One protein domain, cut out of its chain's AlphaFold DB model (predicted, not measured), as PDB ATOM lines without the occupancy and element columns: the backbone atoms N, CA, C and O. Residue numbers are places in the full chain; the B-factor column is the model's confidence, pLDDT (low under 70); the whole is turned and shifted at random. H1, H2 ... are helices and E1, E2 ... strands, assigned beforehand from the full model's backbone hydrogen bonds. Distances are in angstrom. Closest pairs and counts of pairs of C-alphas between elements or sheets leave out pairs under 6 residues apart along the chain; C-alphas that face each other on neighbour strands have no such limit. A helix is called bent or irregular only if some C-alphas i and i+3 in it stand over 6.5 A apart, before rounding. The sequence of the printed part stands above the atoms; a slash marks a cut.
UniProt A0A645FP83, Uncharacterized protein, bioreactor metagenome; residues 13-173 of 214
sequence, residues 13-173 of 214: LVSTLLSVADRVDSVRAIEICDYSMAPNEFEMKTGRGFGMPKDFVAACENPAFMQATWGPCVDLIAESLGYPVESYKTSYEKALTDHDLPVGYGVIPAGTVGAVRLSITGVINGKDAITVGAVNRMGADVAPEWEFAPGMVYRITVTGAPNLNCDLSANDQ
ATOM      1  N   LEU A  13      45.171  38.814  28.063       93.69
ATOM      2  CA  LEU A  13      45.825  39.160  29.325       93.69
ATOM      3  C   LEU A  13      47.302  38.774  29.289       93.69
ATOM      4  O   LEU A  13      48.140  39.565  29.709       93.69
ATOM      5  N   VAL A  14      47.619  37.600  28.733       96.06
ATOM      6  CA  VAL A  14      49.003  37.169  28.513       96.06
ATOM      7  C   VAL A  14      49.733  38.213  27.676       96.06
ATOM      8  O   VAL A  14      50.703  38.788  28.151       96.06
ATOM      9  N   SER A  15      49.226  38.529  26.483       93.12
ATOM     10  CA  SER A  15      49.845  39.495  25.564       93.12
ATOM     11  C   SER A  15      50.016  40.877  26.211       93.12
ATOM     12  O   SER A  15      51.041  41.531  26.037       93.12
ATOM     13  N   THR A  16      49.053  41.294  27.039       92.81
ATOM     14  CA  THR A  16      49.139  42.538  27.819       92.81
ATOM     15  C   THR A  16      50.272  42.484  28.849       92.81
ATOM     16  O   THR A  16      51.047  43.434  28.950       92.81
ATOM     17  N   LEU A  17      50.413  41.384  29.595       94.88
ATOM     18  CA  LEU A  17      51.493  41.200  30.573       94.88
ATOM     19  C   LEU A  17      52.876  41.184  29.912       94.88
ATOM     20  O   LEU A  17      53.830  41.687  30.498       94.88
ATOM     21  N   LEU A  18      52.998  40.659  28.691       95.75
ATOM     22  CA  LEU A  18      54.280  40.627  27.980       95.75
ATOM     23  C   LEU A  18      54.798  42.026  27.609       95.75
ATOM     24  O   LEU A  18      55.994  42.177  27.385       95.75
ATOM     25  N   SER A  19      53.951  43.064  27.628       93.81
ATOM     26  CA  SER A  19      54.366  44.450  27.346       93.81
ATOM     27  C   SER A  19      55.382  45.030  28.340       93.81
ATOM     28  O   SER A  19      56.028  46.031  28.034       93.81
ATOM     29  N   VAL A  20      55.535  44.414  29.518       94.75
ATOM     30  CA  VAL A  20      56.515  44.821  30.541       94.75
ATOM     31  C   VAL A  20      57.726  43.883  30.626       94.75
ATOM     32  O   VAL A  20      58.544  44.024  31.536       94.75
ATOM     33  N   ALA A  21      57.846  42.922  29.706       95.50
ATOM     34  CA  ALA A  21      58.990  42.021  29.618       95.50
ATOM     35  C   ALA A  21      60.039  42.550  28.624       95.50
ATOM     36  O   ALA A  21      59.711  42.948  27.511       95.50
ATOM     37  N   ASP A  22      61.311  42.502  29.015       95.25
ATOM     38  CA  ASP A  22      62.462  42.715  28.129       95.25
ATOM     39  C   ASP A  22      62.738  41.468  27.269       95.25
ATOM     40  O   ASP A  22      63.048  41.561  26.084       95.25
ATOM     41  N   ARG A  23      62.572  40.271  27.850       96.06
ATOM     42  CA  ARG A  23      62.722  38.987  27.149       96.06
ATOM     43  C   ARG A  23      61.676  37.980  27.605       96.06
ATOM     44  O   ARG A  23      61.389  37.896  28.796       96.06
ATOM     45  N   VAL A  24      61.186  37.162  26.674       97.81
ATOM     46  CA  VAL A  24      60.271  36.041  26.932       97.81
ATOM     47  C   VAL A  24      60.922  34.751  26.437       97.81
ATOM     48  O   VAL A  24      61.205  34.616  25.251       97.81
ATOM     49  N   ASP A  25      61.173  33.819  27.353       97.50
ATOM     50  CA  ASP A  25      61.747  32.502  27.067       97.50
ATOM     51  C   ASP A  25      60.643  31.429  26.956       97.50
ATOM     52  O   ASP A  25      60.715  30.558  26.087       97.50
ATOM     53  N   SER A  26      59.609  31.499  27.803       98.31
ATOM     54  CA  SER A  26      58.399  30.673  27.686       98.31
ATOM     55  C   SER A  26      57.199  31.273  28.422       98.31
ATOM     56  O   SER A  26      57.346  32.057  29.362       98.31
ATOM     57  N   VAL A  27      55.999  30.872  28.007       98.62
ATOM     58  CA  VAL A  27      54.720  31.262  28.602       98.62
ATOM     59  C   VAL A  27      53.924  30.015  28.967       98.62
ATOM     60  O   VAL A  27      53.787  29.094  28.164       98.62
ATOM     61  N   ARG A  28      53.332  30.009  30.159       98.50
ATOM     62  CA  ARG A  28      52.327  29.031  30.579       98.50
ATOM     63  C   ARG A  28      51.112  29.763  31.129       98.50
ATOM     64  O   ARG A  28      51.239  30.480  32.113       98.50
ATOM     65  N   ALA A  29      49.951  29.560  30.520       98.12
ATOM     66  CA  ALA A  29      48.682  30.114  30.974       98.12
ATOM     67  C   ALA A  29      47.686  28.976  31.194       98.12
ATOM     68  O   ALA A  29      47.282  28.313  30.240       98.12
ATOM     69  N   ILE A  30      47.298  28.732  32.443       96.94
ATOM     70  CA  ILE A  30      46.382  27.641  32.770       96.94
ATOM     71  C   ILE A  30      45.202  28.090  33.621       96.94
ATOM     72  O   ILE A  30      45.314  28.988  34.450       96.94
ATOM     73  N   GLU A  31      44.074  27.422  33.434       95.12
ATOM     74  CA  GLU A  31      42.952  27.461  34.366       95.12
ATOM     75  C   GLU A  31      43.134  26.387  35.451       95.12
ATOM     76  O   GLU A  31      43.395  25.225  35.150       95.12
ATOM     77  N   ILE A  32      42.968  26.755  36.719       94.50
ATOM     78  CA  ILE A  32      42.876  25.836  37.855       94.50
ATOM     79  C   ILE A  32      41.486  26.032  38.448       94.50
ATOM     80  O   ILE A  32      41.187  27.104  38.979       94.50
ATOM     81  N   CYS A  33      40.618  25.031  38.309       90.62
ATOM     82  CA  CYS A  33      39.213  25.182  38.673       90.62
ATOM     83  C   CYS A  33      38.582  23.893  39.208       90.62
ATOM     84  O   CYS A  33      38.892  22.782  38.765       90.62
ATOM     85  N   ASP A  34      37.661  24.076  40.149       90.25
ATOM     86  CA  ASP A  34      36.700  23.072  40.584       90.25
ATOM     87  C   ASP A  34      35.380  23.283  39.819       90.25
ATOM     88  O   ASP A  34      34.758  24.344  39.894       90.25
ATOM     89  N   TYR A  35      34.975  22.265  39.062       90.44
ATOM     90  CA  TYR A  35      33.760  22.211  38.253       90.44
ATOM     91  C   TYR A  35      32.649  21.372  38.893       90.44
ATOM     92  O   TYR A  35      31.652  21.084  38.234       90.44
ATOM     93  N   SER A  36      32.762  21.010  40.174       90.31
ATOM     94  CA  SER A  36      31.726  20.258  40.897       90.31
ATOM     95  C   SER A  36      30.345  20.897  40.774       90.31
ATOM     96  O   SER A  36      29.360  20.176  40.706       90.31
ATOM     97  N   MET A  37      30.248  22.222  40.652       88.62
ATOM     98  CA  MET A  37      28.977  22.944  40.511       88.62
ATOM     99  C   MET A  37      28.522  23.161  39.058       88.62
ATOM    100  O   MET A  37      27.450  23.726  38.835       88.62
ATOM    101  N   ALA A  38      29.296  22.729  38.056       87.31
ATOM    102  CA  ALA A  38      28.950  22.910  36.648       87.31
ATOM    103  C   ALA A  38      27.708  22.068  36.275       87.31
ATOM    104  O   ALA A  38      27.710  20.851  36.472       87.31
ATOM    105  N   PRO A  39      26.645  22.671  35.703       87.12
ATOM    106  CA  PRO A  39      25.390  21.958  35.444       87.12
ATOM    107  C   PRO A  39      25.354  21.231  34.088       87.12
ATOM    108  O   PRO A  39      24.432  20.464  33.819       87.12
ATOM    109  N   ASN A  40      26.316  21.483  33.193       90.81
ATOM    110  CA  ASN A  40      26.285  20.974  31.822       90.81
ATOM    111  C   ASN A  40      26.844  19.545  31.721       90.81
ATOM    112  O   ASN A  40      28.023  19.349  31.428       90.81
ATOM    113  N   GLU A  41      25.984  18.541  31.918       94.12
ATOM    114  CA  GLU A  41      26.362  17.122  31.850       94.12
ATOM    115  C   GLU A  41      27.090  16.753  30.549       94.12
ATOM    116  O   GLU A  41      28.094  16.042  30.578       94.12
ATOM    117  N   PHE A  42      26.600  17.234  29.403       94.38
ATOM    118  CA  PHE A  42      27.163  16.878  28.101       94.38
ATOM    119  C   PHE A  42      28.602  17.382  27.950       94.38
ATOM    120  O   PHE A  42      29.470  16.642  27.486       94.38
ATOM    121  N   GLU A  43      28.872  18.620  28.364       92.69
ATOM    122  CA  GLU A  43      30.226  19.177  28.353       92.69
ATOM    123  C   GLU A  43      31.144  18.425  29.323       92.69
ATOM    124  O   GLU A  43      32.262  18.054  28.957       92.69
ATOM    125  N   MET A  44      30.660  18.150  30.537       96.06
ATOM    126  CA  MET A  44      31.455  17.482  31.566       96.06
ATOM    127  C   MET A  44      31.803  16.043  31.168       96.06
ATOM    128  O   MET A  44      32.969  15.658  31.250       96.06
ATOM    129  N   LYS A  45      30.840  15.270  30.651       96.69
ATOM    130  CA  LYS A  45      31.048  13.879  30.218       96.69
ATOM    131  C   LYS A  45      31.714  13.777  28.852       96.69
ATOM    132  O   LYS A  45      32.809  13.243  28.735       96.69
ATOM    133  N   THR A  46      31.078  14.283  27.800       96.31
ATOM    134  CA  THR A  46      31.552  14.084  26.420       96.31
ATOM    135  C   THR A  46      32.756  14.966  26.109       96.31
ATOM    136  O   THR A  46      33.697  14.530  25.444       96.31
ATOM    137  N   GLY A  47      32.744  16.208  26.596       94.62
ATOM    138  CA  GLY A  47      33.837  17.153  26.381       94.62
ATOM    139  C   GLY A  47      35.072  16.794  27.200       94.62
ATOM    140  O   GLY A  47      36.176  16.712  26.659       94.62
ATOM    141  N   ARG A  48      34.871  16.548  28.502       95.56
ATOM    142  CA  ARG A  48      35.951  16.430  29.489       95.56
ATOM    143  C   ARG A  48      36.074  15.064  30.157       95.56
ATOM    144  O   ARG A  48      36.997  14.896  30.930       95.56
ATOM    145  N   GLY A  49      35.220  14.088  29.879       97.81
ATOM    146  CA  GLY A  49      35.346  12.729  30.417       97.81
ATOM    147  C   GLY A  49      34.929  12.550  31.880       97.81
ATOM    148  O   GLY A  49      35.045  11.439  32.383       97.81
ATOM    149  N   PHE A  50      34.434  13.578  32.574       98.25
ATOM    150  CA  PHE A  50      34.066  13.478  33.991       98.25
ATOM    151  C   PHE A  50      32.915  12.501  34.225       98.25
ATOM    152  O   PHE A  50      31.891  12.557  33.551       98.25
ATOM    153  N   GLY A  51      33.060  11.600  35.196       97.75
ATOM    154  CA  GLY A  51      32.090  10.529  35.440       97.75
ATOM    155  C   GLY A  51      32.133   9.385  34.431       97.75
ATOM    156  O   GLY A  51      31.326   8.461  34.535       97.75
ATOM    157  N   MET A  52      33.059   9.418  33.472       98.50
ATOM    158  CA  MET A  52      33.245   8.342  32.506       98.50
ATOM    159  C   MET A  52      34.332   7.361  32.979       98.50
ATOM    160  O   MET A  52      35.204   7.730  33.774       98.50
ATOM    161  N   PRO A  53      34.313   6.101  32.506       98.06
ATOM    162  CA  PRO A  53      35.421   5.167  32.689       98.06
ATOM    163  C   PRO A  53      36.745   5.711  32.133       98.06
ATOM    164  O   PRO A  53      36.761   6.535  31.220       98.06
ATOM    165  N   LYS A  54      37.881   5.230  32.652       96.31
ATOM    166  CA  LYS A  54      39.220   5.720  32.263       96.31
ATOM    167  C   LYS A  54      39.509   5.602  30.757       96.31
ATOM    168  O   LYS A  54      40.219   6.441  30.205       96.31
ATOM    169  N   ASP A  55      38.989   4.559  30.119       97.19
ATOM    170  CA  ASP A  55      39.151   4.236  28.698       97.19
ATOM    171  C   ASP A  55      38.179   4.990  27.777       97.19
ATOM    172  O   ASP A  55      38.335   4.945  26.557       97.19
ATOM    173  N   PHE A  56      37.216   5.735  28.330       98.06
ATOM    174  CA  PHE A  56      36.382   6.636  27.543       98.06
ATOM    175  C   PHE A  56      37.226   7.762  26.942       98.06
ATOM    176  O   PHE A  56      37.945   8.447  27.669       98.06
ATOM    177  N   VAL A  57      37.105   7.989  25.633       97.56
ATOM    178  CA  VAL A  57      37.838   9.041  24.915       97.56
ATOM    179  C   VAL A  57      36.994  10.312  24.859       97.56
ATOM    180  O   VAL A  57      35.992  10.372  24.146       97.56
ATOM    181  N   ALA A  58      37.402  11.329  25.614       97.75
ATOM    182  CA  ALA A  58      36.729  12.626  25.648       97.75
ATOM    183  C   ALA A  58      37.115  13.498  24.439       97.75
ATOM    184  O   ALA A  58      38.171  13.304  23.836       97.75
ATOM    185  N   ALA A  59      36.305  14.506  24.103       97.00
ATOM    186  CA  ALA A  59      36.613  15.413  22.991       97.00
ATOM    187  C   ALA A  59      37.972  16.116  23.172       97.00
ATOM    188  O   ALA A  59      38.757  16.184  22.228       97.00
ATOM    189  N   CYS A  60      38.288  16.560  24.392       96.56
ATOM    190  CA  CYS A  60      39.569  17.195  24.718       96.56
ATOM    191  C   CYS A  60      40.787  16.250  24.652       96.56
ATOM    192  O   CYS A  60      41.918  16.723  24.692       96.56
ATOM    193  N   GLU A  61      40.591  14.934  24.540       97.31
ATOM    194  CA  GLU A  61      41.687  13.983  24.310       97.31
ATOM    195  C   GLU A  61      42.116  13.961  22.832       97.31
ATOM    196  O   GLU A  61      43.223  13.536  22.508       97.31
ATOM    197  N   ASN A  62      41.268  14.460  21.924       97.62
ATOM    198  CA  ASN A  62      41.574  14.556  20.502       97.62
ATOM    199  C   ASN A  62      42.467  15.785  20.212       97.62
ATOM    200  O   ASN A  62      42.006  16.922  20.366       97.62
ATOM    201  N   PRO A  63      43.699  15.600  19.695       97.19
ATOM    202  CA  PRO A  63      44.599  16.711  19.388       97.19
ATOM    203  C   PRO A  63      44.028  17.718  18.383       97.19
ATOM    204  O   PRO A  63      44.252  18.917  18.524       97.19
ATOM    205  N   ALA A  64      43.258  17.259  17.392       96.88
ATOM    206  CA  ALA A  64      42.656  18.140  16.392       96.88
ATOM    207  C   ALA A  64      41.564  19.029  17.002       96.88
ATOM    208  O   ALA A  64      41.440  20.196  16.636       96.88
ATOM    209  N   PHE A  65      40.804  18.496  17.964       96.00
ATOM    210  CA  PHE A  65      39.838  19.284  18.727       96.00
ATOM    211  C   PHE A  65      40.558  20.325  19.592       96.00
ATOM    212  O   PHE A  65      40.244  21.510  19.526       96.00
ATOM    213  N   MET A  66      41.590  19.901  20.327       96.62
ATOM    214  CA  MET A  66      42.418  20.796  21.140       96.62
ATOM    215  C   MET A  66      43.036  21.929  20.315       96.62
ATOM    216  O   MET A  66      42.990  23.088  20.726       96.62
ATOM    217  N   GLN A  67      43.563  21.621  19.131       96.44
ATOM    218  CA  GLN A  67      44.118  22.620  18.224       96.44
ATOM    219  C   GLN A  67      43.043  23.562  17.677       96.44
ATOM    220  O   GLN A  67      43.272  24.765  17.630       96.44
ATOM    221  N   ALA A  68      41.859  23.062  17.318       94.62
ATOM    222  CA  ALA A  68      40.768  23.908  16.838       94.62
ATOM    223  C   ALA A  68      40.223  24.861  17.920       94.62
ATOM    224  O   ALA A  68      39.782  25.964  17.598       94.62
ATOM    225  N   THR A  69      40.242  24.450  19.192       92.38
ATOM    226  CA  THR A  69      39.633  25.211  20.296       92.38
ATOM    227  C   THR A  69      40.628  26.090  21.059       92.38
ATOM    228  O   THR A  69      40.316  27.250  21.317       92.38
ATOM    229  N   TRP A  70      41.823  25.586  21.390       95.31
ATOM    230  CA  TRP A  70      42.848  26.322  22.155       95.31
ATOM    231  C   TRP A  70      44.074  26.734  21.328       95.31
ATOM    232  O   TRP A  70      44.813  27.618  21.759       95.31
ATOM    233  N   GLY A  71      44.284  26.160  20.137       96.31
ATOM    234  CA  GLY A  71      45.345  26.590  19.213       96.31
ATOM    235  C   GLY A  71      45.314  28.092  18.906       96.31
ATOM    236  O   GLY A  71      46.347  28.737  19.062       96.31
ATOM    237  N   PRO A  72      44.140  28.707  18.641       95.12
ATOM    238  CA  PRO A  72      44.051  30.149  18.414       95.12
ATOM    239  C   PRO A  72      44.593  31.024  19.556       95.12
ATOM    240  O   PRO A  72      45.018  32.146  19.303       95.12
ATOM    241  N   CYS A  73      44.587  30.551  20.809       95.44
ATOM    242  CA  CYS A  73      45.198  31.288  21.922       95.44
ATOM    243  C   CYS A  73      46.720  31.292  21.828       95.44
ATOM    244  O   CYS A  73      47.355  32.325  22.029       95.44
ATOM    245  N   VAL A  74      47.292  30.130  21.508       97.75
ATOM    246  CA  VAL A  74      48.727  29.965  21.287       97.75
ATOM    247  C   VAL A  74      49.168  30.819  20.100       97.75
ATOM    248  O   VAL A  74      50.131  31.572  20.235       97.75
ATOM    249  N   ASP A  75      48.430  30.755  18.986       96.38
ATOM    250  CA  ASP A  75      48.680  31.571  17.795       96.38
ATOM    251  C   ASP A  75      48.640  33.066  18.122       96.38
ATOM    252  O   ASP A  75      49.556  33.786  17.748       96.38
ATOM    253  N   LEU A  76      47.638  33.538  18.874       94.94
ATOM    254  CA  LEU A  76      47.505  34.957  19.215       94.94
ATOM    255  C   LEU A  76      48.665  35.455  20.087       94.94
ATOM    256  O   LEU A  76      49.197  36.540  19.848       94.94
ATOM    257  N   ILE A  77      49.095  34.664  21.075       97.00
ATOM    258  CA  ILE A  77      50.268  35.017  21.887       97.00
ATOM    259  C   ILE A  77      51.518  35.066  20.996       97.00
ATOM    260  O   ILE A  77      52.277  36.033  21.068       97.00
ATOM    261  N   ALA A  78      51.721  34.063  20.140       97.25
ATOM    262  CA  ALA A  78      52.868  33.998  19.234       97.25
ATOM    263  C   ALA A  78      52.884  35.177  18.241       97.25
ATOM    264  O   ALA A  78      53.916  35.829  18.069       97.25
ATOM    265  N   GLU A  79      51.724  35.513  17.672       95.12
ATOM    266  CA  GLU A  79      51.510  36.652  16.779       95.12
ATOM    267  C   GLU A  79      51.852  37.975  17.470       95.12
ATOM    268  O   GLU A  79      52.568  38.793  16.892       95.12
ATOM    269  N   SER A  80      51.443  38.165  18.731       93.88
ATOM    270  CA  SER A  80      51.782  39.380  19.491       93.88
ATOM    271  C   SER A  80      53.287  39.551  19.736       93.88
ATOM    272  O   SER A  80      53.760  40.672  19.918       93.88
ATOM    273  N   LEU A  81      54.048  38.452  19.699       94.75
ATOM    274  CA  LEU A  81      55.507  38.435  19.800       94.75
ATOM    275  C   LEU A  81      56.210  38.439  18.432       94.75
ATOM    276  O   LEU A  81      57.437  38.504  18.382       94.75
ATOM    277  N   GLY A  82      55.461  38.365  17.327       95.00
ATOM    278  CA  GLY A  82      56.004  38.327  15.970       95.00
ATOM    279  C   GLY A  82      56.626  36.986  15.567       95.00
ATOM    280  O   GLY A  82      57.482  36.965  14.680       95.00
ATOM    281  N   TYR A  83      56.221  35.876  16.193       95.94
ATOM    282  CA  TYR A  83      56.716  34.533  15.873       95.94
ATOM    283  C   TYR A  83      55.600  33.624  15.342       95.94
ATOM    284  O   TYR A  83      54.508  33.605  15.904       95.94
ATOM    285  N   PRO A  84      55.857  32.820  14.295       95.00
ATOM    286  CA  PRO A  84      54.932  31.777  13.871       95.00
ATOM    287  C   PRO A  84      55.054  30.531  14.759       95.00
ATOM    288  O   PRO A  84      56.148  30.171  15.198       95.00
ATOM    289  N   VAL A  85      53.939  29.830  14.961       98.06
ATOM    290  CA  VAL A  85      53.932  28.497  15.578       98.06
ATOM    291  C   VAL A  85      54.312  27.450  14.528       98.06
ATOM    292  O   VAL A  85      53.713  27.383  13.458       98.06
ATOM    293  N   GLU A  86      55.310  26.616  14.824       98.31
ATOM    294  CA  GLU A  86      55.808  25.575  13.909       98.31
ATOM    295  C   GLU A  86      54.976  24.294  13.992       98.31
ATOM    296  O   GLU A  86      54.728  23.622  12.991       98.31
ATOM    297  N   SER A  87      54.586  23.916  15.209       98.19
ATOM    298  CA  SER A  87      53.807  22.710  15.479       98.19
ATOM    299  C   SER A  87      53.143  22.773  16.852       98.19
ATOM    300  O   SER A  87      53.460  23.629  17.679       98.19
ATOM    301  N   TYR A  88      52.232  21.832  17.087       98.56
ATOM    302  CA  TYR A  88      51.469  21.713  18.320       98.56
ATOM    303  C   TYR A  88      51.731  20.378  19.009       98.56
ATOM    304  O   TYR A  88      51.789  19.332  18.361       98.56
ATOM    305  N   LYS A  89      51.826  20.412  20.337       98.38
ATOM    306  CA  LYS A  89      51.805  19.229  21.204       98.38
ATOM    307  C   LYS A  89      50.613  19.321  22.139       98.38
ATOM    308  O   LYS A  89      50.354  20.387  22.686       98.38
ATOM    309  N   THR A  90      49.913  18.217  22.357       98.38
ATOM    310  CA  THR A  90      48.775  18.166  23.282       98.38
ATOM    311  C   THR A  90      49.001  17.107  24.345       98.38
ATOM    312  O   THR A  90      49.528  16.036  24.044       98.38
ATOM    313  N   SER A  91      48.570  17.380  25.572       98.12
ATOM    314  CA  SER A  91      48.511  16.391  26.646       98.12
ATOM    315  C   SER A  91      47.115  16.343  27.249       98.12
ATOM    316  O   SER A  91      46.409  17.352  27.289       98.12
ATOM    317  N   TYR A  92      46.721  15.158  27.706       98.44
ATOM    318  CA  TYR A  92      45.452  14.926  28.375       98.44
ATOM    319  C   TYR A  92      45.628  13.777  29.376       98.44
ATOM    320  O   TYR A  92      45.972  12.658  29.004       98.44
ATOM    321  N   GLU A  93      45.418  14.062  30.654       98.31
ATOM    322  CA  GLU A  93      45.608  13.137  31.766       98.31
ATOM    323  C   GLU A  93      44.340  13.077  32.616       98.31
ATOM    324  O   GLU A  93      43.696  14.096  32.860       98.31
ATOM    325  N   LYS A  94      43.996  11.873  33.081       98.38
ATOM    326  CA  LYS A  94      42.797  11.579  33.878       98.38
ATOM    327  C   LYS A  94      43.211  11.070  35.254       98.38
ATOM    328  O   LYS A  94      44.059  10.179  35.336       98.38
ATOM    329  N   ALA A  95      42.542  11.538  36.299       98.44
ATOM    330  CA  ALA A  95      42.577  10.917  37.617       98.44
ATOM    331  C   ALA A  95      41.174  10.451  38.014       98.44
ATOM    332  O   ALA A  95      40.171  11.098  37.697       98.44
ATOM    333  N   LEU A  96      41.116   9.298  38.675       98.62
ATOM    334  CA  LEU A  96      39.867   8.702  39.136       98.62
ATOM    335  C   LEU A  96      39.564   9.164  40.560       98.62
ATOM    336  O   LEU A  96      40.490   9.382  41.338       98.62
ATOM    337  N   THR A  97      38.283   9.281  40.890       98.44
ATOM    338  CA  THR A  97      37.837   9.444  42.280       98.44
ATOM    339  C   THR A  97      37.710   8.080  42.964       98.44
ATOM    340  O   THR A  97      37.389   7.087  42.310       98.44
ATOM    341  N   ASP A  98      37.968   8.008  44.265       98.06
ATOM    342  CA  ASP A  98      37.827   6.797  45.087       98.06
ATOM    343  C   ASP A  98      36.479   6.715  45.828       98.06
ATOM    344  O   ASP A  98      36.151   5.676  46.403       98.06
ATOM    345  N   HIS A  99      35.671   7.773  45.755       98.38
ATOM    346  CA  HIS A  99      34.335   7.864  46.334       98.38
ATOM    347  C   HIS A  99      33.371   8.600  45.391       98.38
ATOM    348  O   HIS A  99      33.783   9.232  44.412       98.38
ATOM    349  N   ASP A 100      32.073   8.494  45.675       98.38
ATOM    350  CA  ASP A 100      31.032   9.171  44.905       98.38
ATOM    351  C   ASP A 100      31.091  10.688  45.133       98.38
ATOM    352  O   ASP A 100      31.053  11.151  46.274       98.38
ATOM    353  N   LEU A 101      31.127  11.462  44.047       98.06
ATOM    354  CA  LEU A 101      31.134  12.924  44.094       98.06
ATOM    355  C   LEU A 101      29.742  13.465  43.737       98.06
ATOM    356  O   LEU A 101      29.285  13.256  42.605       98.06
ATOM    357  N   PRO A 102      29.056  14.176  44.649       96.75
ATOM    358  CA  PRO A 102      27.864  14.939  44.303       96.75
ATOM    359  C   PRO A 102      28.266  16.172  43.483       96.75
ATOM    360  O   PRO A 102      29.068  16.988  43.929       96.75
ATOM    361  N   VAL A 103      27.702  16.309  42.284       95.31
ATOM    362  CA  VAL A 103      28.035  17.373  41.326       95.31
ATOM    363  C   VAL A 103      26.775  18.025  40.752       95.31
ATOM    364  O   VAL A 103      25.668  17.498  40.858       95.31
ATOM    365  N   GLY A 104      26.927  19.172  40.094       92.44
ATOM    366  CA  GLY A 104      25.836  20.000  39.580       92.44
ATOM    367  C   GLY A 104      24.943  19.304  38.551       92.44
ATOM    368  O   GLY A 104      23.799  19.712  38.369       92.44
ATOM    369  N   TYR A 105      25.431  18.235  37.915       92.94
ATOM    370  CA  TYR A 105      24.667  17.414  36.974       92.94
ATOM    371  C   TYR A 105      24.287  16.018  37.505       92.94
ATOM    372  O   TYR A 105      23.794  15.189  36.743       92.94
ATOM    373  N   GLY A 106      24.504  15.729  38.793       95.56
ATOM    374  CA  GLY A 106      24.142  14.449  39.406       95.56
ATOM    375  C   GLY A 106      25.237  13.893  40.309       95.56
ATOM    376  O   GLY A 106      25.713  14.570  41.213       95.56
ATOM    377  N   VAL A 107      25.617  12.635  40.094       97.69
ATOM    378  CA  VAL A 107      26.671  11.967  40.866       97.69
ATOM    379  C   VAL A 107      27.695  11.373  39.910       97.69
ATOM    380  O   VAL A 107      27.334  10.702  38.940       97.69
ATOM    381  N   ILE A 108      28.971  11.617  40.194       98.25
ATOM    382  CA  ILE A 108      30.104  10.914  39.589       98.25
ATOM    383  C   ILE A 108      30.433   9.722  40.493       98.25
ATOM    384  O   ILE A 108      30.802   9.946  41.644       98.25
ATOM    385  N   PRO A 109      30.308   8.470  40.017       98.38
ATOM    386  CA  PRO A 109      30.597   7.301  40.841       98.38
ATOM    387  C   PRO A 109      32.090   7.130  41.140       98.38
ATOM    388  O   PRO A 109      32.941   7.445  40.300       98.38
ATOM    389  N   ALA A 110      32.402   6.516  42.281       98.56
ATOM    390  CA  ALA A 110      33.737   6.006  42.585       98.56
ATOM    391  C   ALA A 110      34.308   5.155  41.428       98.56
ATOM    392  O   ALA A 110      33.598   4.389  40.773       98.56
ATOM    393  N   GLY A 111      35.611   5.274  41.170       98.50
ATOM    394  CA  GLY A 111      36.312   4.557  40.100       98.50
ATOM    395  C   GLY A 111      36.167   5.171  38.703       98.50
ATOM    396  O   GLY A 111      36.712   4.626  37.741       98.50
ATOM    397  N   THR A 112      35.477   6.305  38.570       98.69
ATOM    398  CA  THR A 112      35.367   7.062  37.311       98.69
ATOM    399  C   THR A 112      36.203   8.342  37.355       98.69
ATOM    400  O   THR A 112      36.750   8.706  38.397       98.69
ATOM    401  N   VAL A 113      36.376   9.006  36.209       98.62
ATOM    402  CA  VAL A 113      37.208  10.214  36.098       98.62
ATOM    403  C   VAL A 113      36.624  11.353  36.940       98.62
ATOM    404  O   VAL A 113      35.518  11.825  36.674       98.62
ATOM    405  N   GLY A 114      37.395  11.820  37.925       98.12
ATOM    406  CA  GLY A 114      37.049  12.939  38.808       98.12
ATOM    407  C   GLY A 114      37.943  14.172  38.631       98.12
ATOM    408  O   GLY A 114      37.586  15.254  39.090       98.12
ATOM    409  N   ALA A 115      39.086  14.042  37.952       98.19
ATOM    410  CA  ALA A 115      39.942  15.170  37.593       98.19
ATOM    411  C   ALA A 115      40.596  14.969  36.222       98.19
ATOM    412  O   ALA A 115      40.896  13.843  35.815       98.19
ATOM    413  N   VAL A 116      40.835  16.079  35.525       98.19
ATOM    414  CA  VAL A 116      41.501  16.123  34.225       98.19
ATOM    415  C   VAL A 116      42.542  17.232  34.192       98.19
ATOM    416  O   VAL A 116      42.274  18.365  34.591       98.19
ATOM    417  N   ARG A 117      43.724  16.908  33.664       98.19
ATOM    418  CA  ARG A 117      44.769  17.871  33.316       98.19
ATOM    419  C   ARG A 117      45.003  17.819  31.818       98.19
ATOM    420  O   ARG A 117      45.324  16.764  31.285       98.19
ATOM    421  N   LEU A 118      44.858  18.951  31.142       97.69
ATOM    422  CA  LEU A 118      45.018  19.045  29.692       97.69
ATOM    423  C   LEU A 118      45.882  20.238  29.307       97.69
ATOM    424  O   LEU A 118      45.927  21.238  30.023       97.69
ATOM    425  N   SER A 119      46.563  20.142  28.170       98.25
ATOM    426  CA  SER A 119      47.291  21.275  27.605       98.25
ATOM    427  C   SER A 119      47.442  21.181  26.093       98.25
ATOM    428  O   SER A 119      47.417  20.095  25.512       98.25
ATOM    429  N   ILE A 120      47.642  22.339  25.474       98.56
ATOM    430  CA  ILE A 120      48.206  22.502  24.143       98.56
ATOM    431  C   ILE A 120      49.443  23.398  24.238       98.56
ATOM    432  O   ILE A 120      49.440  24.423  24.917       98.56
ATOM    433  N   THR A 121      50.516  22.994  23.569       98.81
ATOM    434  CA  THR A 121      51.801  23.689  23.563       98.81
ATOM    435  C   THR A 121      52.203  24.013  22.134       98.81
ATOM    436  O   THR A 121      52.315  23.107  21.306       98.81
ATOM    437  N   GLY A 122      52.425  25.295  21.853       98.69
ATOM    438  CA  GLY A 122      53.021  25.769  20.611       98.69
ATOM    439  C   GLY A 122      54.536  25.643  20.648       98.69
ATOM    440  O   GLY A 122      55.188  26.120  21.584       98.69
ATOM    441  N   VAL A 123      55.084  25.017  19.611       98.62
ATOM    442  CA  VAL A 123      56.526  24.913  19.392       98.62
ATOM    443  C   VAL A 123      56.981  26.070  18.508       98.62
ATOM    444  O   VAL A 123      56.431  26.267  17.425       98.62
ATOM    445  N   ILE A 124      57.980  26.824  18.964       98.19
ATOM    446  CA  ILE A 124      58.577  27.954  18.236       98.19
ATOM    447  C   ILE A 124      60.096  27.814  18.312       98.19
ATOM    448  O   ILE A 124      60.650  27.657  19.403       98.19
ATOM    449  N   ASN A 125      60.782  27.865  17.168       96.19
ATOM    450  CA  ASN A 125      62.222  27.628  17.057       96.19
ATOM    451  C   ASN A 125      62.647  26.302  17.719       96.19
ATOM    452  O   ASN A 125      63.637  26.249  18.456       96.19
ATOM    453  N   GLY A 126      61.855  25.240  17.522       96.69
ATOM    454  CA  GLY A 126      62.086  23.919  18.116       96.69
ATOM    455  C   GLY A 126      61.912  23.820  19.641       96.69
ATOM    456  O   GLY A 126      62.266  22.788  20.214       96.69
ATOM    457  N   LYS A 127      61.386  24.853  20.316       97.19
ATOM    458  CA  LYS A 127      61.172  24.876  21.774       97.19
ATOM    459  C   LYS A 127      59.693  24.927  22.132       97.19
ATOM    460  O   LYS A 127      58.919  25.595  21.458       97.19
ATOM    461  N   ASP A 128      59.336  24.293  23.245       98.31
ATOM    462  CA  ASP A 128      58.012  24.399  23.864       98.31
ATOM    463  C   ASP A 128      57.848  25.810  24.452       98.31
ATOM    464  O   ASP A 128      58.288  26.089  25.567       98.31
ATOM    465  N   ALA A 129      57.300  26.726  23.652       98.50
ATOM    466  CA  ALA A 129      57.370  28.161  23.911       98.50
ATOM    467  C   ALA A 129      56.128  28.692  24.635       98.50
ATOM    468  O   ALA A 129      56.251  29.488  25.561       98.50
ATOM    469  N   ILE A 130      54.933  28.258  24.228       98.69
ATOM    470  CA  ILE A 130      53.661  28.768  24.759       98.69
ATOM    471  C   ILE A 130      52.762  27.584  25.094       98.69
ATOM    472  O   ILE A 130      52.371  26.839  24.203       98.69
ATOM    473  N   THR A 131      52.420  27.417  26.369       98.69
ATOM    474  CA  THR A 131      51.515  26.370  26.861       98.69
ATOM    475  C   THR A 131      50.217  26.985  27.364       98.69
ATOM    476  O   THR A 131      50.237  27.813  28.275       98.69
ATOM    477  N   VAL A 132      49.089  26.536  26.822       98.38
ATOM    478  CA  VAL A 132      47.744  26.855  27.313       98.38
ATOM    479  C   VAL A 132      47.086  25.569  27.796       98.38
ATOM    480  O   VAL A 132      47.223  24.531  27.153       98.38
ATOM    481  N   GLY A 133      46.388  25.585  28.926       97.00
ATOM    482  CA  GLY A 133      45.792  24.355  29.440       97.00
ATOM    483  C   GLY A 133      44.945  24.535  30.681       97.00
ATOM    484  O   GLY A 133      44.613  25.646  31.074       97.00
ATOM    485  N   ALA A 134      44.605  23.424  31.316       96.62
ATOM    486  CA  ALA A 134      43.756  23.447  32.487       96.62
ATOM    487  C   ALA A 134      44.041  22.280  33.435       96.62
ATOM    488  O   ALA A 134      44.433  21.190  33.010       96.62
ATOM    489  N   VAL A 135      43.805  22.515  34.722       97.44
ATOM    490  CA  VAL A 135      43.685  21.508  35.774       97.44
ATOM    491  C   VAL A 135      42.275  21.637  36.337       97.44
ATOM    492  O   VAL A 135      41.944  22.615  37.008       97.44
ATOM    493  N   ASN A 136      41.414  20.680  36.012       95.50
ATOM    494  CA  ASN A 136      39.995  20.723  36.344       95.50
ATOM    495  C   ASN A 136      39.626  19.526  37.214       95.50
ATOM    496  O   ASN A 136      40.026  18.396  36.925       95.50
ATOM    497  N   ARG A 137      38.853  19.769  38.269       95.50
ATOM    498  CA  ARG A 137      38.431  18.742  39.228       95.50
ATOM    499  C   ARG A 137      36.933  18.799  39.465       95.50
ATOM    500  O   ARG A 137      36.333  19.853  39.310       95.50
ATOM    501  N   MET A 138      36.364  17.680  39.890       95.62
ATOM    502  CA  MET A 138      34.976  17.571  40.355       95.62
ATOM    503  C   MET A 138      34.883  17.408  41.881       95.62
ATOM    504  O   MET A 138      33.795  17.228  42.417       95.62
ATOM    505  N   GLY A 139      36.030  17.464  42.562       92.88
ATOM    506  CA  GLY A 139      36.186  17.489  44.011       92.88
ATOM    507  C   GLY A 139      37.601  17.955  44.357       92.88
ATOM    508  O   GLY A 139      38.564  17.590  43.675       92.88
ATOM    509  N   ALA A 140      37.735  18.798  45.382       90.00
ATOM    510  CA  ALA A 140      39.001  19.446  45.737       90.00
ATOM    511  C   ALA A 140      40.112  18.464  46.158       90.00
ATOM    512  O   ALA A 140      41.294  18.796  46.082       90.00
ATOM    513  N   ASP A 141      39.734  17.272  46.601       92.88
ATOM    514  CA  ASP A 141      40.611  16.201  47.063       92.88
ATOM    515  C   ASP A 141      41.043  15.232  45.948       92.88
ATOM    516  O   ASP A 141      41.968  14.446  46.150       92.88
ATOM    517  N   VAL A 142      40.444  15.309  44.754       96.25
ATOM    518  CA  VAL A 142      40.823  14.465  43.614       96.25
ATOM    519  C   VAL A 142      42.114  14.981  42.969       96.25
ATOM    520  O   VAL A 142      42.223  16.158  42.625       96.25
ATOM    521  N   ALA A 143      43.087  14.091  42.745       97.00
ATOM    522  CA  ALA A 143      44.430  14.436  42.251       97.00
ATOM    523  C   ALA A 143      45.103  15.561  43.078       97.00
ATOM    524  O   ALA A 143      45.386  16.652  42.551       97.00
ATOM    525  N   PRO A 144      45.328  15.338  44.388       95.19
ATOM    526  CA  PRO A 144      45.883  16.348  45.291       95.19
ATOM    527  C   PRO A 144      47.346  16.691  44.972       95.19
ATOM    528  O   PRO A 144      47.850  17.724  45.405       95.19
ATOM    529  N   GLU A 145      48.039  15.843  44.211       96.12
ATOM    530  CA  GLU A 145      49.405  16.062  43.741       96.12
ATOM    531  C   GLU A 145      49.495  17.011  42.537       96.12
ATOM    532  O   GLU A 145      50.582  17.483  42.197       96.12
ATOM    533  N   TRP A 146      48.373  17.292  41.865       97.06
ATOM    534  CA  TRP A 146      48.323  18.283  40.792       97.06
ATOM    535  C   TRP A 146      48.200  19.700  41.349       97.06
ATOM    536  O   TRP A 146      47.766  19.923  42.476       97.06
ATOM    537  N   GLU A 147      48.527  20.689  40.519       94.62
ATOM    538  CA  GLU A 147      48.454  22.100  40.892       94.62
ATOM    539  C   GLU A 147      47.058  22.480  41.423       94.62
ATOM    540  O   GLU A 147      46.030  22.073  40.869       94.62
ATOM    541  N   PHE A 148      47.028  23.231  42.522       90.94
ATOM    542  CA  PHE A 148      45.811  23.623  43.225       90.94
ATOM    543  C   PHE A 148      45.802  25.130  43.474       90.94
ATOM    544  O   PHE A 148      46.844  25.748  43.711       90.94
ATOM    545  N   ALA A 149      44.605  25.704  43.443       87.56
ATOM    546  CA  ALA A 149      44.339  27.067  43.849       87.56
ATOM    547  C   ALA A 149      42.948  27.130  44.503       87.56
ATOM    548  O   ALA A 149      42.056  26.381  44.097       87.56
ATOM    549  N   PRO A 150      42.746  27.986  45.519       80.69
ATOM    550  CA  PRO A 150      41.435  28.161  46.124       80.69
ATOM    551  C   PRO A 150      40.492  28.865  45.138       80.69
ATOM    552  O   PRO A 150      40.759  29.985  44.703       80.69
ATOM    553  N   GLY A 151      39.371  28.220  44.814       80.69
ATOM    554  CA  GLY A 151      38.396  28.743  43.857       80.69
ATOM    555  C   GLY A 151      38.839  28.584  42.400       80.69
ATOM    556  O   GLY A 151      39.584  27.670  42.060       80.69
ATOM    557  N   MET A 152      38.338  29.463  41.529       86.44
ATOM    558  CA  MET A 152      38.713  29.493  40.115       86.44
ATOM    559  C   MET A 152      39.844  30.500  39.907       86.44
ATOM    560  O   MET A 152      39.654  31.703  40.109       86.44
ATOM    561  N   VAL A 153      41.007  30.007  39.480       92.44
ATOM    562  CA  VAL A 153      42.195  30.827  39.230       92.44
ATOM    563  C   VAL A 153      42.710  30.595  37.821       92.44
ATOM    564  O   VAL A 153      42.940  29.462  37.408       92.44
ATOM    565  N   TYR A 154      42.952  31.683  37.099       94.44
ATOM    566  CA  TYR A 154      43.736  31.665  35.873       94.44
ATOM    567  C   TYR A 154      45.155  32.100  36.207       94.44
ATOM    568  O   TYR A 154      45.380  33.246  36.600       94.44
ATOM    569  N   ARG A 155      46.104  31.178  36.069       96.69
ATOM    570  CA  ARG A 155      47.509  31.397  36.401       96.69
ATOM    571  C   ARG A 155      48.334  31.550  35.139       96.69
ATOM    572  O   ARG A 155      48.342  30.667  34.282       96.69
ATOM    573  N   ILE A 156      49.063  32.654  35.062       98.31
ATOM    574  CA  ILE A 156      50.007  32.964  33.994       98.31
ATOM    575  C   ILE A 156      51.406  33.017  34.599       98.31
ATOM    576  O   ILE A 156      51.672  33.799  35.510       98.31
ATOM    577  N   THR A 157      52.309  32.217  34.049       98.25
ATOM    578  CA  THR A 157      53.733  32.214  34.376       98.25
ATOM    579  C   THR A 157      54.526  32.479  33.107       98.25
ATOM    580  O   THR A 157      54.367  31.779  32.106       98.25
ATOM    581  N   VAL A 158      55.396  33.480  33.155       98.44
ATOM    582  CA  VAL A 158      56.316  33.830  32.072       98.44
ATOM    583  C   VAL A 158      57.734  33.640  32.581       98.44
ATOM    584  O   VAL A 158      58.140  34.280  33.554       98.44
ATOM    585  N   THR A 159      58.485  32.770  31.914       98.44
ATOM    586  CA  THR A 159      59.932  32.668  32.109       98.44
ATOM    587  C   THR A 159      60.599  33.651  31.160       98.44
ATOM    588  O   THR A 159      60.283  33.654  29.971       98.44
ATOM    589  N   GLY A 160      61.492  34.499  31.662       97.00
ATOM    590  CA  GLY A 160      62.077  35.568  30.865       97.00
ATOM    591  C   GLY A 160      62.894  36.570  31.675       97.00
ATOM    592  O   GLY A 160      63.487  36.246  32.706       97.00
ATOM    593  N   ALA A 161      62.926  37.811  31.196       95.62
ATOM    594  CA  ALA A 161      63.523  38.947  31.884       95.62
ATOM    595  C   ALA A 161      62.518  40.113  31.940       95.62
ATOM    596  O   ALA A 161      62.254  40.713  30.902       95.62
ATOM    597  N   PRO A 162      61.969  40.459  33.119       97.00
ATOM    598  CA  PRO A 162      61.925  39.631  34.326       97.00
ATOM    599  C   PRO A 162      61.032  38.391  34.134       97.00
ATOM    600  O   PRO A 162      60.268  38.295  33.177       97.00
ATOM    601  N   ASN A 163      61.090  37.455  35.085       97.81
ATOM    602  CA  ASN A 163      60.027  36.458  35.218       97.81
ATOM    603  C   ASN A 163      58.741  37.152  35.684       97.81
ATOM    604  O   ASN A 163      58.786  37.971  36.606       97.81
ATOM    605  N   LEU A 164      57.600  36.791  35.096       98.00
ATOM    606  CA  LEU A 164      56.292  37.327  35.473       98.00
ATOM    607  C   LEU A 164      55.406  36.208  36.017       98.00
ATOM    608  O   LEU A 164      55.394  35.100  35.486       98.00
ATOM    609  N   ASN A 165      54.641  36.515  37.059       97.12
ATOM    610  CA  ASN A 165      53.590  35.645  37.576       97.12
ATOM    611  C   ASN A 165      52.331  36.475  37.807       97.12
ATOM    612  O   ASN A 165      52.404  37.561  38.383       97.12
ATOM    613  N   CYS A 166      51.191  35.963  37.361       96.75
ATOM    614  CA  CYS A 166      49.893  36.591  37.544       96.75
ATOM    615  C   CYS A 166      48.852  35.517  37.846       96.75
ATOM    616  O   CYS A 166      48.661  34.606  37.044       96.75
ATOM    617  N   ASP A 167      48.174  35.663  38.980       95.00
ATOM    618  CA  ASP A 167      46.970  34.907  39.303       95.00
ATOM    619  C   ASP A 167      45.772  35.849  39.178       95.00
ATOM    620  O   ASP A 167      45.695  36.874  39.860       95.00
ATOM    621  N   LEU A 168      44.838  35.502  38.296       92.25
ATOM    622  CA  LEU A 168      43.541  36.154  38.177       92.25
ATOM    623  C   LEU A 168      42.481  35.253  38.807       92.25
ATOM    624  O   LEU A 168      42.200  34.170  38.297       92.25
ATOM    625  N   SER A 169      41.858  35.729  39.881       88.69
ATOM    626  CA  SER A 169      40.767  35.043  40.572       88.69
ATOM    627  C   SER A 169      39.541  35.943  40.690       88.69
ATOM    628  O   SER A 169      39.668  37.146  40.920       88.69
ATOM    629  N   ALA A 170      38.354  35.349  40.595       77.00
ATOM    630  CA  ALA A 170      37.101  35.984  40.992       77.00
ATOM    631  C   ALA A 170      36.597  35.326  42.283       77.00
ATOM    632  O   ALA A 170      36.745  34.120  42.465       77.00
ATOM    633  N   ASN A 171      36.006  36.116  43.179       68.00
ATOM    634  CA  ASN A 171      35.654  35.668  44.532       68.00
ATOM    635  C   ASN A 171      34.461  34.686  44.592       68.00
ATOM    636  O   ASN A 171      34.116  34.241  45.682       68.00
ATOM    637  N   ASP A 172      33.826  34.345  43.464       63.03
ATOM    638  CA  ASP A 172      32.680  33.426  43.413       63.03
ATOM    639  C   ASP A 172      32.661  32.637  42.079       63.03
ATOM    640  O   ASP A 172      32.984  33.154  41.008       63.03
ATOM    641  N   GLN A 173      32.331  31.343  42.156       56.16
ATOM    642  CA  GLN A 173      32.335  30.396  41.034       56.16
ATOM    643  C   GLN A 173      31.294  30.735  39.955       56.16
ATOM    644  O   GLN A 173      31.530  30.457  38.778       56.16
TER     645      GLN A 173
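What this domain is: This is residues 13 to 173 of the 214 residues of an uncharacterized protein of bioreactor metagenome (UniProt A0A645FP83). One broad, twisted sheet of six strands forms a wall, with the long kinked helix H3 lying slantwise over one part of one face and the short H1 over E7 on that same face; no named helix lies on the other face. The small hairpin E3 and E4 sits at one end of the long axis, beyond the start of E5, and the short helix H2 is off the sheet. The printed part has 161 residues, with three named helices and eight named strands in the order H1 E1 H2 H3 E2 E3 E4 E5 E6 E7 E8. The large sheet runs E2 E5 E6 E1 E7 E8 and is mixed, while E3 and E4 make a separate antiparallel sheet. The class is mixed, helices and strands, and the whole is compact, with a radius of gyration of the C-alphas of 16.6 A and spans of 49 by 33 by 25 A.

Where its parts are: The printed part opens with H1, residues 13 to 18, whose first C-alpha, that of Leu 13, is at (45.825, 39.160, 29.325). E1, residues 23 to 34, is 33.3 A long and bends by 53 degrees at residue 26. H2 is residues 41 to 47. H3, residues 63 to 80, is 23.8 A long, has a kink of 53 degrees near residue 70 and is irregular, but only just: C-alphas 69 and 72 are 6.9 A apart. E2, residues 87 to 96, is 30.8 A long. E3 is residues 101 to 103 and E4 is residues 106 to 108. E5, residues 113 to 124, is 33.0 A long and starts at C-alpha 113, (37.208, 10.214, 36.098). E6, residues 127 to 137, is 29.3 A long and bends by 60 degrees at residue 130. E7, residues 153 to 161, is 24.0 A long. E8, residues 164 to 169, is 16.5 A long and ends at C-alpha 169, (40.767, 35.043, 40.572).

How they stand to each other: In the large sheet the edge strands are E2 and E8. E2 and E5 are antiparallel, with N 93 and O 117 2.8 A apart, within hydrogen-bond range. E5 and E6 form an antiparallel hairpin, with N 118 and O 134 at 2.9 A. E6 and E1 are parallel at 12 degrees, with N 27 and O 129 at 2.8 A. E1 and E7 are antiparallel, with N 28 and O 157 at 2.8 A. E7 and E8 form an antiparallel hairpin, with N 156 and O 166 at 2.8 A. E1, H2, H3 and E2 make a split strand-helix-strand unit, two strands running the same way with E5 and E6 between them in the sheet, and its crossover is right-handed. H1 and H3 on one face make two layers with the sheet. H3 has a height over the sheet of 8.5 A, lies over E2, E5 and E6, and runs slantwise to the strands, at 55 degrees to E6 on the local plane; its closest C-alphas to E5 are those of Val 74 and Gly 122, 6.0 A apart. H1, on the same face, has a height of 8.6 A, lies over E7 and runs along the strands, at 14 degrees to E7 on the local plane. H1 and H3 only just touch, with 3 pairs of C-alphas within 8 A, made by residues 77 to 80 of H3 alone; the closest are those of Ser 15 and Ile 77, 5.8 A. H2 is not on the sheet and touches no helix. The hairpin E3 and E4 has N 101 and O 108 at 2.9 A; the closest C-alphas of E4 and E5 are those of Ile 108 and Gly 114, 7.3 A. In H1 and H2 every O i to N i+4 pair is within hydrogen-bond range; in H3, 11 of 14 are.

The domain as a whole: The C-alphas farthest apart are those of Asp 22 and Pro 109, 49.3 A. The printed part has no cut. The long links are H2 to H3, residues 48 to 62, and E6 to E7, residues 138 to 152. The mean pLDDT of the printed part is 95.1, and residues 171 to 173 are under 70.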